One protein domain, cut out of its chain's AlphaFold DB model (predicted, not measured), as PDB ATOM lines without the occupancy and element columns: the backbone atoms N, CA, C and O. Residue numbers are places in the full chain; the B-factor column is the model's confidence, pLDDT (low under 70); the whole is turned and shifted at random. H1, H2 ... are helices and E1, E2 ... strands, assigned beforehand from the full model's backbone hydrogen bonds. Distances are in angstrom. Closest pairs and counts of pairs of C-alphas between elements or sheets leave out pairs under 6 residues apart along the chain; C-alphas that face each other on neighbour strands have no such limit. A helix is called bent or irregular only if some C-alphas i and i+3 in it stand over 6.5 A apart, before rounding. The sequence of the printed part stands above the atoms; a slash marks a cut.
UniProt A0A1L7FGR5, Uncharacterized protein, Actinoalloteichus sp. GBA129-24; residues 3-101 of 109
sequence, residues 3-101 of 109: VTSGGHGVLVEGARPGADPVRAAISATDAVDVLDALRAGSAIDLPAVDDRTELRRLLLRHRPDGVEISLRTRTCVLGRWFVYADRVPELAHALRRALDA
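This is residues 3 to 101 of the 109 residues of an uncharacterized protein of Actinoalloteichus sp. GBA129-24 (UniProt A0A1L7FGR5). Two strongly twisted antiparallel sheets, E1 to E3 and E4 to E7, make a sandwich with crossed strands, and two helices lie side by side over one face of each sheet. H1 runs along the four-stranded sheet and H2 along strand E1 of the other. The printed part has 99 residues, with two named helices and seven named strands in the order E1 E2 E3 H1 E4 E5 E6 E7 H2 along the chain; the class is mixed, helices and strands, and the sheet orders are E1-E2-E3 and E4-E5-E6-E7. It is compact and rounded, with a radius of gyration of the C-alphas of 12.5 A and spans of 32 by 29 by 24 A.

E1, residues 3 to 6, E2, residues 9 to 16, and E3, residues 19 to 26, form a meander, each strand the antiparallel neighbour of the one before. N 4 and O 11, 2.9 A, and N 12 and O 24, 2.7 A, are within hydrogen-bond range. E4, residues 44 to 49, E5, residues 55 to 63, E6, residues 66 to 72, and E7, residues 77 to 84, form another, with N 46 and O 58 at 2.9 A, N 61 and O 68 at 2.8 A and N 69 and O 81 at 2.8 A. Where the sheets face each other their planes are 14 degrees apart, with strands at 79 degrees. H1, residues 28 to 40, has a height of 9.5 A over the sheet E4 to E7. H2, residues 85 to 101, has a height of 8.5 A over the sheet E1 to E3; H1 and H2 lie on the same face of each sheet, two layers in each case. They touch, the closest C-alphas being those of Ala 28 and Leu 99, 6.1 A, at a shallow tilt of 23 degrees, opposite ways. Every O i to N i+4 pair is within range in H1, and 11 of 13 in H2.

E1 begins at C-alpha 3, (175.645, 145.726, 122.929). E2 is 23.0 A long, E5 26.2 A and H1 18.5 A. H2, 25.2 A, ends at C-alpha 101, (168.666, 137.845, 118.048); it is only just irregular, C-alphas 86 and 89 being 6.9 A apart.

The two C-alphas farthest apart, those of Arg 52 and Pro 64, are 35.1 A apart. The printed part has no cut, and its links are tight. Residues 5 to 8 have pLDDT under 70.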
ATOM      1  N   VAL A   3     176.983 145.808 123.519       71.88
ATOM      2  CA  VAL A   3     175.645 145.726 122.929       71.88
ATOM      3  C   VAL A   3     175.241 144.259 122.876       71.88
ATOM      4  O   VAL A   3     176.010 143.426 122.402       71.88
ATOM      5  N   THR A   4     174.057 143.938 123.387       76.38
ATOM      6  CA  THR A   4     173.520 142.572 123.433       76.38
ATOM      7  C   THR A   4     171.995 142.582 123.290       76.38
ATOM      8  O   THR A   4     171.373 143.639 123.291       76.38
ATOM      9  N   SER A   5     171.362 141.424 123.121       68.06
ATOM     10  CA  SER A   5     169.899 141.298 123.075       68.06
ATOM     11  C   SER A   5     169.308 141.111 124.476       68.06
ATOM     12  O   SER A   5     169.835 140.320 125.257       68.06
ATOM     13  N   GLY A   6     168.195 141.783 124.775       65.31
ATOM     14  CA  GLY A   6     167.390 141.595 125.988       65.31
ATOM     15  C   GLY A   6     165.953 141.168 125.670       65.31
ATOM     16  O   GLY A   6     165.534 141.180 124.514       65.31
ATOM     17  N   GLY A   7     165.170 140.819 126.697       60.91
ATOM     18  CA  GLY A   7     163.806 140.281 126.539       60.91
ATOM     19  C   GLY A   7     162.805 141.195 125.811       60.91
ATOM     20  O   GLY A   7     161.773 140.711 125.352       60.91
ATOM     21  N   HIS A   8     163.115 142.488 125.672       62.56
ATOM     22  CA  HIS A   8     162.234 143.501 125.078       62.56
ATOM     23  C   HIS A   8     162.904 144.376 123.998       62.56
ATOM     24  O   HIS A   8     162.275 145.306 123.499       62.56
ATOM     25  N   GLY A   9     164.161 144.112 123.621       79.00
ATOM     26  CA  GLY A   9     164.889 144.977 122.688       79.00
ATOM     27  C   GLY A   9     166.400 144.764 122.700       79.00
ATOM     28  O   GLY A   9     166.897 143.740 123.172       79.00
ATOM     29  N   VAL A  10     167.141 145.735 122.174       81.12
ATOM     30  CA  VAL A  10     168.608 145.723 122.195       81.12
ATOM     31  C   VAL A  10     169.098 146.412 123.463       81.12
ATOM     32  O   VAL A  10     168.820 147.588 123.671       81.12
ATOM     33  N   LEU A  11     169.850 145.689 124.290       84.19
ATOM     34  CA  LEU A  11     170.518 146.205 125.476       84.19
ATOM     35  C   LEU A  11     171.847 146.859 125.092       84.19
ATOM     36  O   LEU A  11     172.718 146.254 124.468       84.19
ATOM     37  N   VAL A  12     172.007 148.091 125.542       84.06
ATOM     38  CA  VAL A  12     173.210 148.898 125.450       84.06
ATOM     39  C   VAL A  12     173.765 149.079 126.857       84.06
ATOM     40  O   VAL A  12     173.094 149.619 127.734       84.06
ATOM     41  N   GLU A  13     174.998 148.638 127.078       86.75
ATOM     42  CA  GLU A  13     175.688 148.761 128.360       86.75
ATOM     43  C   GLU A  13     176.988 149.551 128.201       86.75
ATOM     44  O   GLU A  13     177.841 149.271 127.354       86.75
ATOM     45  N   GLY A  14     177.173 150.543 129.060       85.25
ATOM     46  CA  GLY A  14     178.417 151.276 129.172       85.25
ATOM     47  C   GLY A  14     178.988 151.170 130.580       85.25
ATOM     48  O   GLY A  14     178.365 151.600 131.545       85.25
ATOM     49  N   ALA A  15     180.201 150.633 130.695       83.56
ATOM     50  CA  ALA A  15     180.932 150.539 131.955       83.56
ATOM     51  C   ALA A  15     182.055 151.585 132.014       83.56
ATOM     52  O   ALA A  15     182.637 151.945 130.985       83.56
ATOM     53  N   ARG A  16     182.353 152.074 133.220       75.69
ATOM     54  CA  ARG A  16     183.563 152.847 133.536       75.69
ATOM     55  C   ARG A  16     184.320 152.116 134.652       75.69
ATOM     56  O   ARG A  16     183.660 151.578 135.537       75.69
ATOM     57  N   PRO A  17     185.665 152.075 134.636       77.06
ATOM     58  CA  PRO A  17     186.423 151.442 135.713       77.06
ATOM     59  C   PRO A  17     186.046 152.033 137.078       77.06
ATOM     60  O   PRO A  17     186.058 153.251 137.241       77.06
ATOM     61  N   GLY A  18     185.688 151.175 138.035       79.31
ATOM     62  CA  GLY A  18     185.311 151.587 139.393       79.31
ATOM     63  C   GLY A  18     183.898 152.166 139.550       79.31
ATOM     64  O   GLY A  18     183.597 152.690 140.617       79.31
ATOM     65  N   ALA A  19     183.037 152.083 138.529       81.75
ATOM     66  CA  ALA A  19     181.646 152.527 138.603       81.75
ATOM     67  C   ALA A  19     180.678 151.443 138.111       81.75
ATOM     68  O   ALA A  19     181.024 150.641 137.240       81.75
ATOM     69  N   ASP A  20     179.450 151.471 138.633       84.19
ATOM     70  CA  ASP A  20     178.393 150.566 138.193       84.19
ATOM     71  C   ASP A  20     178.100 150.741 136.689       84.19
ATOM     72  O   ASP A  20     178.042 151.876 136.191       84.19
ATOM     73  N   PRO A  21     177.903 149.640 135.938       86.88
ATOM     74  CA  PRO A  21     177.529 149.714 134.534       86.88
ATOM     75  C   PRO A  21     176.202 150.448 134.339       86.88
ATOM     76  O   PRO A  21     175.204 150.187 135.013       86.88
ATOM     77  N   VAL A  22     176.164 151.335 133.352       87.69
ATOM     78  CA  VAL A  22     174.942 152.027 132.950       87.69
ATOM     79  C   VAL A  22     174.320 151.266 131.790       87.69
ATOM     80  O   VAL A  22     174.921 151.139 130.724       87.69
ATOM     81  N   ARG A  23     173.097 150.786 132.001       88.56
ATOM     82  CA  ARG A  23     172.324 150.004 131.033       88.56
ATOM     83  C   ARG A  23     171.159 150.792 130.463       88.56
ATOM     84  O   ARG A  23     170.558 151.607 131.164       88.56
ATOM     85  N   ALA A  24     170.834 150.539 129.206       88.25
ATOM     86  CA  ALA A  24     169.562 150.930 128.626       88.25
ATOM     87  C   ALA A  24     169.187 149.992 127.475       88.25
ATOM     88  O   ALA A  24     170.037 149.634 126.668       88.25
ATOM     89  N   ALA A  25     167.924 149.611 127.377       90.31
ATOM     90  CA  ALA A  25     167.354 148.934 126.232       90.31
ATOM     91  C   ALA A  25     166.722 149.950 125.272       90.31
ATOM     92  O   ALA A  25     166.047 150.887 125.699       90.31
ATOM     93  N   ILE A  26     166.925 149.736 123.975       91.00
ATOM     94  CA  ILE A  26     166.226 150.427 122.886       91.00
ATOM     95  C   ILE A  26     165.359 149.424 122.123       91.00
ATOM     96  O   ILE A  26     165.647 148.220 122.119       91.00
ATOM     97  N   SER A  27     164.291 149.898 121.478       90.56
ATOM     98  CA  SER A  27     163.434 149.015 120.686       90.56
ATOM     99  C   SER A  27     164.178 148.459 119.465       90.56
ATOM    100  O   SER A  27     165.226 148.962 119.056       90.56
ATOM    101  N   ALA A  28     163.630 147.407 118.852       89.56
ATOM    102  CA  ALA A  28     164.181 146.874 117.607       89.56
ATOM    103  C   ALA A  28     164.145 147.905 116.462       89.56
ATOM    104  O   ALA A  28     165.041 147.902 115.622       89.56
ATOM    105  N   THR A  29     163.133 148.777 116.434       91.44
ATOM    106  CA  THR A  29     163.020 149.868 115.457       91.44
ATOM    107  C   THR A  29     164.091 150.923 115.710       91.44
ATOM    108  O   THR A  29     164.883 151.204 114.819       91.44
ATOM    109  N   ASP A  30     164.214 151.393 116.953       93.06
ATOM    110  CA  ASP A  30     165.238 152.372 117.340       93.06
ATOM    111  C   ASP A  30     166.657 151.842 117.059       93.06
ATOM    112  O   ASP A  30     167.544 152.583 116.648       93.06
ATOM    113  N   ALA A  31     166.893 150.537 117.232       91.88
ATOM    114  CA  ALA A  31     168.171 149.910 116.899       91.88
ATOM    115  C   ALA A  31     168.488 149.930 115.391       91.88
ATOM    116  O   ALA A  31     169.663 150.018 115.025       91.88
ATOM    117  N   VAL A  32     167.475 149.861 114.517       94.06
ATOM    118  CA  VAL A  32     167.656 150.083 113.070       94.06
ATOM    119  C   VAL A  32     168.061 151.531 112.822       94.06
ATOM    120  O   VAL A  32     169.053 151.761 112.134       94.06
ATOM    121  N   ASP A  33     167.386 152.483 113.462       95.25
ATOM    122  CA  ASP A  33     167.697 153.904 113.304       95.25
ATOM    123  C   ASP A  33     169.121 154.234 113.785       95.25
ATOM    124  O   ASP A  33     169.830 155.023 113.158       95.25
ATOM    125  N   VAL A  34     169.604 153.581 114.850       94.25
ATOM    126  CA  VAL A  34     171.007 153.694 115.291       94.25
ATOM    127  C   VAL A  34     171.975 153.140 114.240       94.25
ATOM    128  O   VAL A  34     173.011 153.758 113.993       94.25
ATOM    129  N   LEU A  35     171.676 151.998 113.608       94.94
ATOM    130  CA  LEU A  35     172.518 151.446 112.535       94.94
ATOM    131  C   LEU A  35     172.593 152.390 111.332       94.94
ATOM    132  O   LEU A  35     173.674 152.584 110.771       94.94
ATOM    133  N   ASP A  36     171.466 152.986 110.958       95.00
ATOM    134  CA  ASP A  36     171.401 153.927 109.847       95.00
ATOM    135  C   ASP A  36     172.125 155.235 110.188       95.00
ATOM    136  O   ASP A  36     172.905 155.731 109.376       95.00
ATOM    137  N   ALA A  37     171.989 155.737 111.419       94.06
ATOM    138  CA  ALA A  37     172.732 156.898 111.908       94.06
ATOM    139  C   ALA A  37     174.252 156.656 111.947       94.06
ATOM    140  O   ALA A  37     175.035 157.529 111.562       94.06
ATOM    141  N   LEU A  38     174.688 155.463 112.365       93.88
ATOM    142  CA  LEU A  38     176.095 155.053 112.319       93.88
ATOM    143  C   LEU A  38     176.632 155.046 110.884       93.88
ATOM    144  O   LEU A  38     177.724 155.554 110.643       93.88
ATOM    145  N   ARG A  39     175.863 154.507 109.931       92.06
ATOM    146  CA  ARG A  39     176.242 154.466 108.512       92.06
ATOM    147  C   ARG A  39     176.262 155.854 107.871       92.06
ATOM    148  O   ARG A  39     177.145 156.131 107.067       92.06
ATOM    149  N   ALA A  40     175.287 156.697 108.193       92.81
ATOM    150  CA  ALA A  40     175.099 158.003 107.569       92.81
ATOM    151  C   ALA A  40     176.005 159.103 108.144       92.81
ATOM    152  O   ALA A  40     176.040 160.200 107.594       92.81
ATOM    153  N   GLY A  41     176.715 158.852 109.250       92.44
ATOM    154  CA  GLY A  41     177.452 159.919 109.934       92.44
ATOM    155  C   GLY A  41     176.542 160.883 110.708       92.44
ATOM    156  O   GLY A  41     176.961 161.985 111.061       92.44
ATOM    157  N   SER A  42     175.290 160.493 110.968       93.12
ATOM    158  CA  SER A  42     174.258 161.365 111.533       93.12
ATOM    159  C   SER A  42     174.155 161.229 113.048       93.12
ATOM    160  O   SER A  42     174.319 160.147 113.611       93.12
ATOM    161  N   ALA A  43     173.852 162.335 113.726       94.25
ATOM    162  CA  ALA A  43     173.499 162.291 115.140       94.25
ATOM    163  C   ALA A  43     172.068 161.765 115.320       94.25
ATOM    164  O   ALA A  43     171.191 162.077 114.515       94.25
ATOM    165  N   ILE A  44     171.825 161.016 116.396       95.88
ATOM    166  CA  ILE A  44     170.481 160.539 116.738       95.88
ATOM    167  C   ILE A  44     170.247 160.577 118.245       95.88
ATOM    168  O   ILE A  44     171.176 160.373 119.024       95.88
ATOM    169  N   ASP A  45     169.009 160.858 118.647       95.38
ATOM    170  CA  ASP A  45     168.583 160.919 120.044       95.38
ATOM    171  C   ASP A  45     167.264 160.167 120.231       95.38
ATOM    172  O   ASP A  45     166.198 160.669 119.866       95.38
ATOM    173  N   LEU A  46     167.332 158.980 120.824       93.62
ATOM    174  CA  LEU A  46     166.235 158.016 120.863       93.62
ATOM    175  C   LEU A  46     165.793 157.709 122.294       93.62
ATOM    176  O   LEU A  46     166.605 157.806 123.224       93.62
ATOM    177  N   PRO A  47     164.517 157.336 122.494       92.19
ATOM    178  CA  PRO A  47     164.069 156.808 123.772       92.19
ATOM    179  C   PRO A  47     164.826 155.518 124.109       92.19
ATOM    180  O   PRO A  47     165.135 154.701 123.246       92.19
ATOM    181  N   ALA A  48     165.120 155.341 125.390       90.38
ATOM    182  CA  ALA A  48     165.664 154.111 125.935       90.38
ATOM    183  C   ALA A  48     165.036 153.861 127.312       90.38
ATOM    184  O   ALA A  48     164.503 154.780 127.932       90.38
ATOM    185  N   VAL A  49     165.099 152.636 127.811       87.75
ATOM    186  CA  VAL A  49     164.590 152.276 129.144       87.75
ATOM    187  C   VAL A  49     165.642 151.493 129.900       87.75
ATOM    188  O   VAL A  49     166.430 150.797 129.277       87.75
ATOM    189  N   ASP A  50     165.705 151.588 131.219       82.94
ATOM    190  CA  ASP A  50     166.535 150.649 131.979       82.94
ATOM    191  C   ASP A  50     165.806 149.362 132.353       82.94
ATOM    192  O   ASP A  50     164.639 149.153 132.020       82.94
ATOM    193  N   ASP A  51     166.519 148.512 133.091       72.38
ATOM    194  CA  ASP A  51     166.032 147.240 133.621       72.38
ATOM    195  C   ASP A  51     164.797 147.406 134.538       72.38
ATOM    196  O   ASP A  51     164.113 146.427 134.830       72.38
ATOM    197  N   ARG A  52     164.494 148.633 134.996       74.69
ATOM    198  CA  ARG A  52     163.377 148.995 135.883       74.69
ATOM    199  C   ARG A  52     162.317 149.861 135.197       74.69
ATOM    200  O   ARG A  52     161.436 150.377 135.878       74.69
ATOM    201  N   THR A  53     162.356 149.979 133.869       73.81
ATOM    202  CA  THR A  53     161.442 150.789 133.036       73.81
ATOM    203  C   THR A  53     161.562 152.307 133.205       73.81
ATOM    204  O   THR A  53     160.715 153.053 132.707       73.81
ATOM    205  N   GLU A  54     162.624 152.805 133.841       82.75
ATOM    206  CA  GLU A  54     162.855 154.247 133.918       82.75
ATOM    207  C   GLU A  54     163.227 154.810 132.542       82.75
ATOM    208  O   GLU A  54     164.069 154.262 131.824       82.75
ATOM    209  N   LEU A  55     162.614 155.944 132.183       87.44
ATOM    210  CA  LEU A  55     162.851 156.606 130.903       87.44
ATOM    211  C   LEU A  55     164.263 157.193 130.831       87.44
ATOM    212  O   LEU A  55     164.651 158.088 131.589       87.44
ATOM    213  N   ARG A  56     165.003 156.734 129.829       90.75
ATOM    214  CA  ARG A  56     166.331 157.203 129.445       90.75
ATOM    215  C   ARG A  56     166.310 157.665 127.993       90.75
ATOM    216  O   ARG A  56     165.329 157.519 127.267       90.75
ATOM    217  N   ARG A  57     167.416 158.260 127.568       93.38
ATOM    218  CA  ARG A  57     167.679 158.587 126.173       93.38
ATOM    219  C   ARG A  57     169.072 158.135 125.784       93.38
ATOM    220  O   ARG A  57     170.019 158.330 126.553       93.38
ATOM    221  N   LEU A  58     169.169 157.567 124.591       93.88
ATOM    222  CA  LEU A  58     170.423 157.238 123.935       93.88
ATOM    223  C   LEU A  58     170.729 158.321 122.910       93.88
ATOM    224  O   LEU A  58     169.951 158.552 121.993       93.88
ATOM    225  N   LEU A  59     171.873 158.975 123.080       95.19
ATOM    226  CA  LEU A  59     172.373 159.993 122.169       95.19
ATOM    227  C   LEU A  59     173.638 159.481 121.489       95.19
ATOM    228  O   LEU A  59     174.599 159.127 122.171       95.19
ATOM    229  N   LEU A  60     173.651 159.506 120.162       95.69
ATOM    230  CA  LEU A  60     174.807 159.206 119.326       95.69
ATOM    231  C   LEU A  60     175.253 160.476 118.607       95.69
ATOM    232  O   LEU A  60     174.433 161.175 118.008       95.69
ATOM    233  N   ARG A  61     176.549 160.788 118.654       96.31
ATOM    234  CA  ARG A  61     177.139 161.939 117.964       96.31
ATOM    235  C   ARG A  61     178.430 161.539 117.277       96.31
ATOM    236  O   ARG A  61     179.369 161.096 117.932       96.31
ATOM    237  N   HIS A  62     178.506 161.776 115.974       94.12
ATOM    238  CA  HIS A  62     179.751 161.620 115.232       94.12
ATOM    239  C   HIS A  62     180.737 162.740 115.571       94.12
ATOM    240  O   HIS A  62     180.365 163.889 115.839       94.12
ATOM    241  N   ARG A  63     182.011 162.377 115.599       93.56
ATOM    242  CA  ARG A  63     183.178 163.232 115.815       93.56
ATOM    243  C   ARG A  63     184.228 162.844 114.765       93.56
ATOM    244  O   ARG A  63     184.148 161.740 114.235       93.56
ATOM    245  N   PRO A  64     185.218 163.706 114.474       91.38
ATOM    246  CA  PRO A  64     186.266 163.375 113.505       91.38
ATOM    247  C   PRO A  64     186.955 162.030 113.786       91.38
ATOM    248  O   PRO A  64     187.226 161.277 112.858       91.38
ATOM    249  N   ASP A  65     187.140 161.695 115.066       94.00
ATOM    250  CA  ASP A  65     187.896 160.510 115.488       94.00
ATOM    251  C   ASP A  65     187.016 159.286 115.806       94.00
ATOM    252  O   ASP A  65     187.519 158.271 116.295       94.00
ATOM    253  N   GLY A  66     185.696 159.367 115.592       95.06
ATOM    254  CA  GLY A  66     184.768 158.286 115.926       95.06
ATOM    255  C   GLY A  66     183.389 158.756 116.378       95.06
ATOM    256  O   GLY A  66     182.845 159.742 115.890       95.06
ATOM    257  N   VAL A  67     182.793 158.034 117.320       95.62
ATOM    258  CA  VAL A  67     181.414 158.246 117.761       95.62
ATOM    259  C   VAL A  67     181.362 158.371 119.276       95.62
ATOM    260  O   VAL A  67     181.806 157.495 120.016       95.62
ATOM    261  N   GLU A  68     180.775 159.464 119.748       95.94
ATOM    262  CA  GLU A  68     180.400 159.635 121.144       95.94
ATOM    263  C   GLU A  68     178.989 159.088 121.363       95.94
ATOM    264  O   GLU A  68     178.050 159.447 120.649       95.94
ATOM    265  N   ILE A  69     178.831 158.249 122.382       94.69
ATOM    266  CA  ILE A  69     177.547 157.681 122.778       94.69
ATOM    267  C   ILE A  69     177.287 158.050 124.228       94.69
ATOM    268  O   ILE A  69     178.132 157.831 125.095       94.69
ATOM    269  N   SER A  70     176.123 158.628 124.501       93.88
ATOM    270  CA  SER A  70     175.716 159.030 125.844       93.88
ATOM    271  C   SER A  70     174.379 158.407 126.223       93.88
ATOM    272  O   SER A  70     173.443 158.397 125.425       93.88
ATOM    273  N   LEU A  71     174.281 157.958 127.471       92.81
ATOM    274  CA  LEU A  71     173.018 157.614 128.115       92.81
ATOM    275  C   LEU A  71     172.671 158.710 129.115       92.81
ATOM    276  O   LEU A  71     173.509 159.122 129.921       92.81
ATOM    277  N   ARG A  72     171.435 159.200 129.057       92.81
ATOM    278  CA  ARG A  72     170.978 160.314 129.891       92.81
ATOM    279  C   ARG A  72     169.532 160.140 130.331       92.81
ATOM    280  O   ARG A  72     168.742 159.516 129.633       92.81
ATOM    281  N   THR A  73     169.187 160.724 131.467       90.69
ATOM    282  CA  THR A  73     167.798 161.021 131.823       90.69
ATOM    283  C   THR A  73     167.418 162.387 131.245       90.69
ATOM    284  O   THR A  73     168.199 163.027 130.532       90.69
ATOM    285  N   ARG A  74     166.219 162.876 131.573       84.06
ATOM    286  CA  ARG A  74     165.807 164.246 131.236       84.06
ATOM    287  C   ARG A  74     166.728 165.313 131.846       84.06
ATOM    288  O   ARG A  74     166.853 166.391 131.274       84.06
ATOM    289  N   THR A  75     167.345 165.026 132.991       85.88
ATOM    290  CA  THR A  75     168.049 166.022 133.814       85.88
ATOM    291  C   THR A  75     169.537 165.739 133.998       85.88
ATOM    292  O   THR A  75     170.262 166.637 134.410       85.88
ATOM    293  N   CYS A  76     170.018 164.528 133.695       89.31
ATOM    294  CA  CYS A  76     171.395 164.131 133.987       89.31
ATOM    295  C   CYS A  76     171.988 163.223 132.903       89.31
ATOM    296  O   CYS A  76     171.295 162.381 132.334       89.31
ATOM    297  N   VAL A  77     173.292 163.356 132.648       91.75
ATOM    298  CA  VAL A  77     174.060 162.390 131.848       91.75
ATOM    299  C   VAL A  77     174.532 161.267 132.769       91.75
ATOM    300  O   VAL A  77     175.359 161.487 133.648       91.75
ATOM    301  N   LEU A  78     174.025 160.058 132.541       90.94
ATOM    302  CA  LEU A  78     174.371 158.862 133.314       90.94
ATOM    303  C   LEU A  78     175.745 158.324 132.904       90.94
ATOM    304  O   LEU A  78     176.558 157.903 133.727       90.94
ATOM    305  N   GLY A  79     176.037 158.379 131.608       91.44
ATOM    306  CA  GLY A  79     177.329 157.976 131.087       91.44
ATOM    307  C   GLY A  79     177.568 158.461 129.672       91.44
ATOM    308  O   GLY A  79     176.636 158.793 128.939       91.44
ATOM    309  N   ARG A  80     178.850 158.523 129.327       92.88
ATOM    310  CA  ARG A  80     179.354 158.922 128.021       92.88
ATOM    311  C   ARG A  80     180.562 158.063 127.692       92.88
ATOM    312  O   ARG A  80     181.468 157.938 128.516       92.88
ATOM    313  N   TRP A  81     180.567 157.503 126.494       93.50
ATOM    314  CA  TRP A  81     181.624 156.643 125.985       93.50
ATOM    315  C   TRP A  81     182.000 157.081 124.581       93.50
ATOM    316  O   TRP A  81     181.162 157.582 123.833       93.50
ATOM    317  N   PHE A  82     183.264 156.880 124.237       93.12
ATOM    318  CA  PHE A  82     183.780 157.158 122.911       93.12
ATOM    319  C   PHE A  82     184.173 155.847 122.237       93.12
ATOM    320  O   PHE A  82     184.830 155.004 122.850       93.12
ATOM    321  N   VAL A  83     183.742 155.674 120.995       92.62
ATOM    322  CA  VAL A  83     184.111 154.555 120.132       92.62
ATOM    323  C   VAL A  83     184.923 155.131 118.987       92.62
ATOM    324  O   VAL A  83     184.391 155.894 118.185       92.62
ATOM    325  N   TYR A  84     186.208 154.790 118.934       95.19
ATOM    326  CA  TYR A  84     187.105 155.241 117.873       95.19
ATOM    327  C   TYR A  84     186.628 154.767 116.497       95.19
ATOM    328  O   TYR A  84     185.988 153.719 116.385       95.19
ATOM    329  N   ALA A  85     186.921 155.551 115.457       94.06
ATOM    330  CA  ALA A  85     186.436 155.324 114.094       94.06
ATOM    331  C   ALA A  85     186.744 153.912 113.560       94.06
ATOM    332  O   ALA A  85     185.896 153.297 112.917       94.06
ATOM    333  N   ASP A  86     187.912 153.363 113.889       95.19
ATOM    334  CA  ASP A  86     188.336 152.001 113.545       95.19
ATOM    335  C   ASP A  86     187.502 150.909 114.242       95.19
ATOM    336  O   ASP A  86     187.366 149.799 113.728       95.19
ATOM    337  N   ARG A  87     186.887 151.225 115.388       93.75
ATOM    338  CA  ARG A  87     186.013 150.332 116.168       93.75
ATOM    339  C   ARG A  87     184.525 150.504 115.851       93.75
ATOM    340  O   ARG A  87     183.712 149.681 116.274       93.75
ATOM    341  N   VAL A  88     184.137 151.532 115.094       93.00
ATOM    342  CA  VAL A  88     182.734 151.763 114.702       93.00
ATOM    343  C   VAL A  88     182.141 150.588 113.903       93.00
ATOM    344  O   VAL A  88     181.010 150.196 114.209       93.00
ATOM    345  N   PRO A  89     182.855 149.957 112.946       93.31
ATOM    346  CA  PRO A  89     182.339 148.781 112.244       93.31
ATOM    347  C   PRO A  89     182.015 147.607 113.175       93.31
ATOM    348  O   PRO A  89     180.995 146.940 112.991       93.31
ATOM    349  N   GLU A  90     182.831 147.373 114.205       91.81
ATOM    350  CA  GLU A  90     182.565 146.327 115.197       91.81
ATOM    351  C   GLU A  90     181.329 146.640 116.045       91.81
ATOM    352  O   GLU A  90     180.507 145.753 116.278       91.81
ATOM    353  N   LEU A  91     181.153 147.898 116.465       91.19
ATOM    354  CA  LEU A  91     179.944 148.327 117.170       91.19
ATOM    355  C   LEU A  91     178.693 148.086 116.314       91.19
ATOM    356  O   LEU A  91     177.706 147.530 116.801       91.19
ATOM    357  N   ALA A  92     178.735 148.470 115.035       93.44
ATOM    358  CA  ALA A  92     177.629 148.256 114.108       93.44
ATOM    359  C   ALA A  92     177.340 146.758 113.907       93.44
ATOM    360  O   ALA A  92     176.178 146.346 113.857       93.44
ATOM    361  N   HIS A  93     178.383 145.927 113.840       92.50
ATOM    362  CA  HIS A  93     178.235 144.477 113.754       92.50
ATOM    363  C   HIS A  93     177.583 143.888 115.014       92.50
ATOM    364  O   HIS A  93     176.632 143.113 114.906       92.50
ATOM    365  N   ALA A  94     178.034 144.287 116.206       90.81
ATOM    366  CA  ALA A  94     177.449 143.850 117.473       90.81
ATOM    367  C   ALA A  94     175.969 144.254 117.588       90.81
ATOM    368  O   ALA A  94     175.128 143.439 117.969       90.81
ATOM    369  N   LEU A  95     175.631 145.479 117.177       91.81
ATOM    370  CA  LEU A  95     174.255 145.972 117.144       91.81
ATOM    371  C   LEU A  95     173.375 145.182 116.164       91.81
ATOM    372  O   LEU A  95     172.262 144.795 116.518       91.81
ATOM    373  N   ARG A  96     173.886 144.864 114.967       93.31
ATOM    374  CA  ARG A  96     173.188 144.005 113.998       93.31
ATOM    375  C   ARG A  96     172.901 142.622 114.588       93.31
ATOM    376  O   ARG A  96     171.766 142.163 114.536       93.31
ATOM    377  N   ARG A  97     173.906 141.994 115.205       91.56
ATOM    378  CA  ARG A  97     173.775 140.677 115.852       91.56
ATOM    379  C   ARG A  97     172.729 140.689 116.967       91.56
ATOM    380  O   ARG A  97     171.923 139.765 117.049       91.56
ATOM    381  N   ALA A  98     172.718 141.733 117.795       88.69
ATOM    382  CA  ALA A  98     171.721 141.893 118.848       88.69
ATOM    383  C   ALA A  98     170.304 142.066 118.277       88.69
ATOM    384  O   ALA A  98     169.365 141.435 118.760       88.69
ATOM    385  N   LEU A  99     170.147 142.864 117.217       89.50
ATOM    386  CA  LEU A  99     168.865 143.065 116.540       89.50
ATOM    387  C   LEU A  99     168.317 141.762 115.935       89.50
ATOM    388  O   LEU A  99     167.136 141.451 116.100       89.50
ATOM    389  N   ASP A 100     169.171 140.983 115.271       89.88
ATOM    390  CA  ASP A 100     168.786 139.697 114.681       89.88
ATOM    391  C   ASP A 100     168.345 138.698 115.762       89.88
ATOM    392  O   ASP A 100     167.334 138.007 115.606       89.88
ATOM    393  N   ALA A 101     169.040 138.673 116.905       87.62
ATOM    394  CA  ALA A 101     168.666 137.845 118.048       87.62
ATOM    395  C   ALA A 101     167.284 138.225 118.615       87.62
ATOM    396  O   ALA A 101     166.445 137.342 118.824       87.62
TER     397      ALA A 101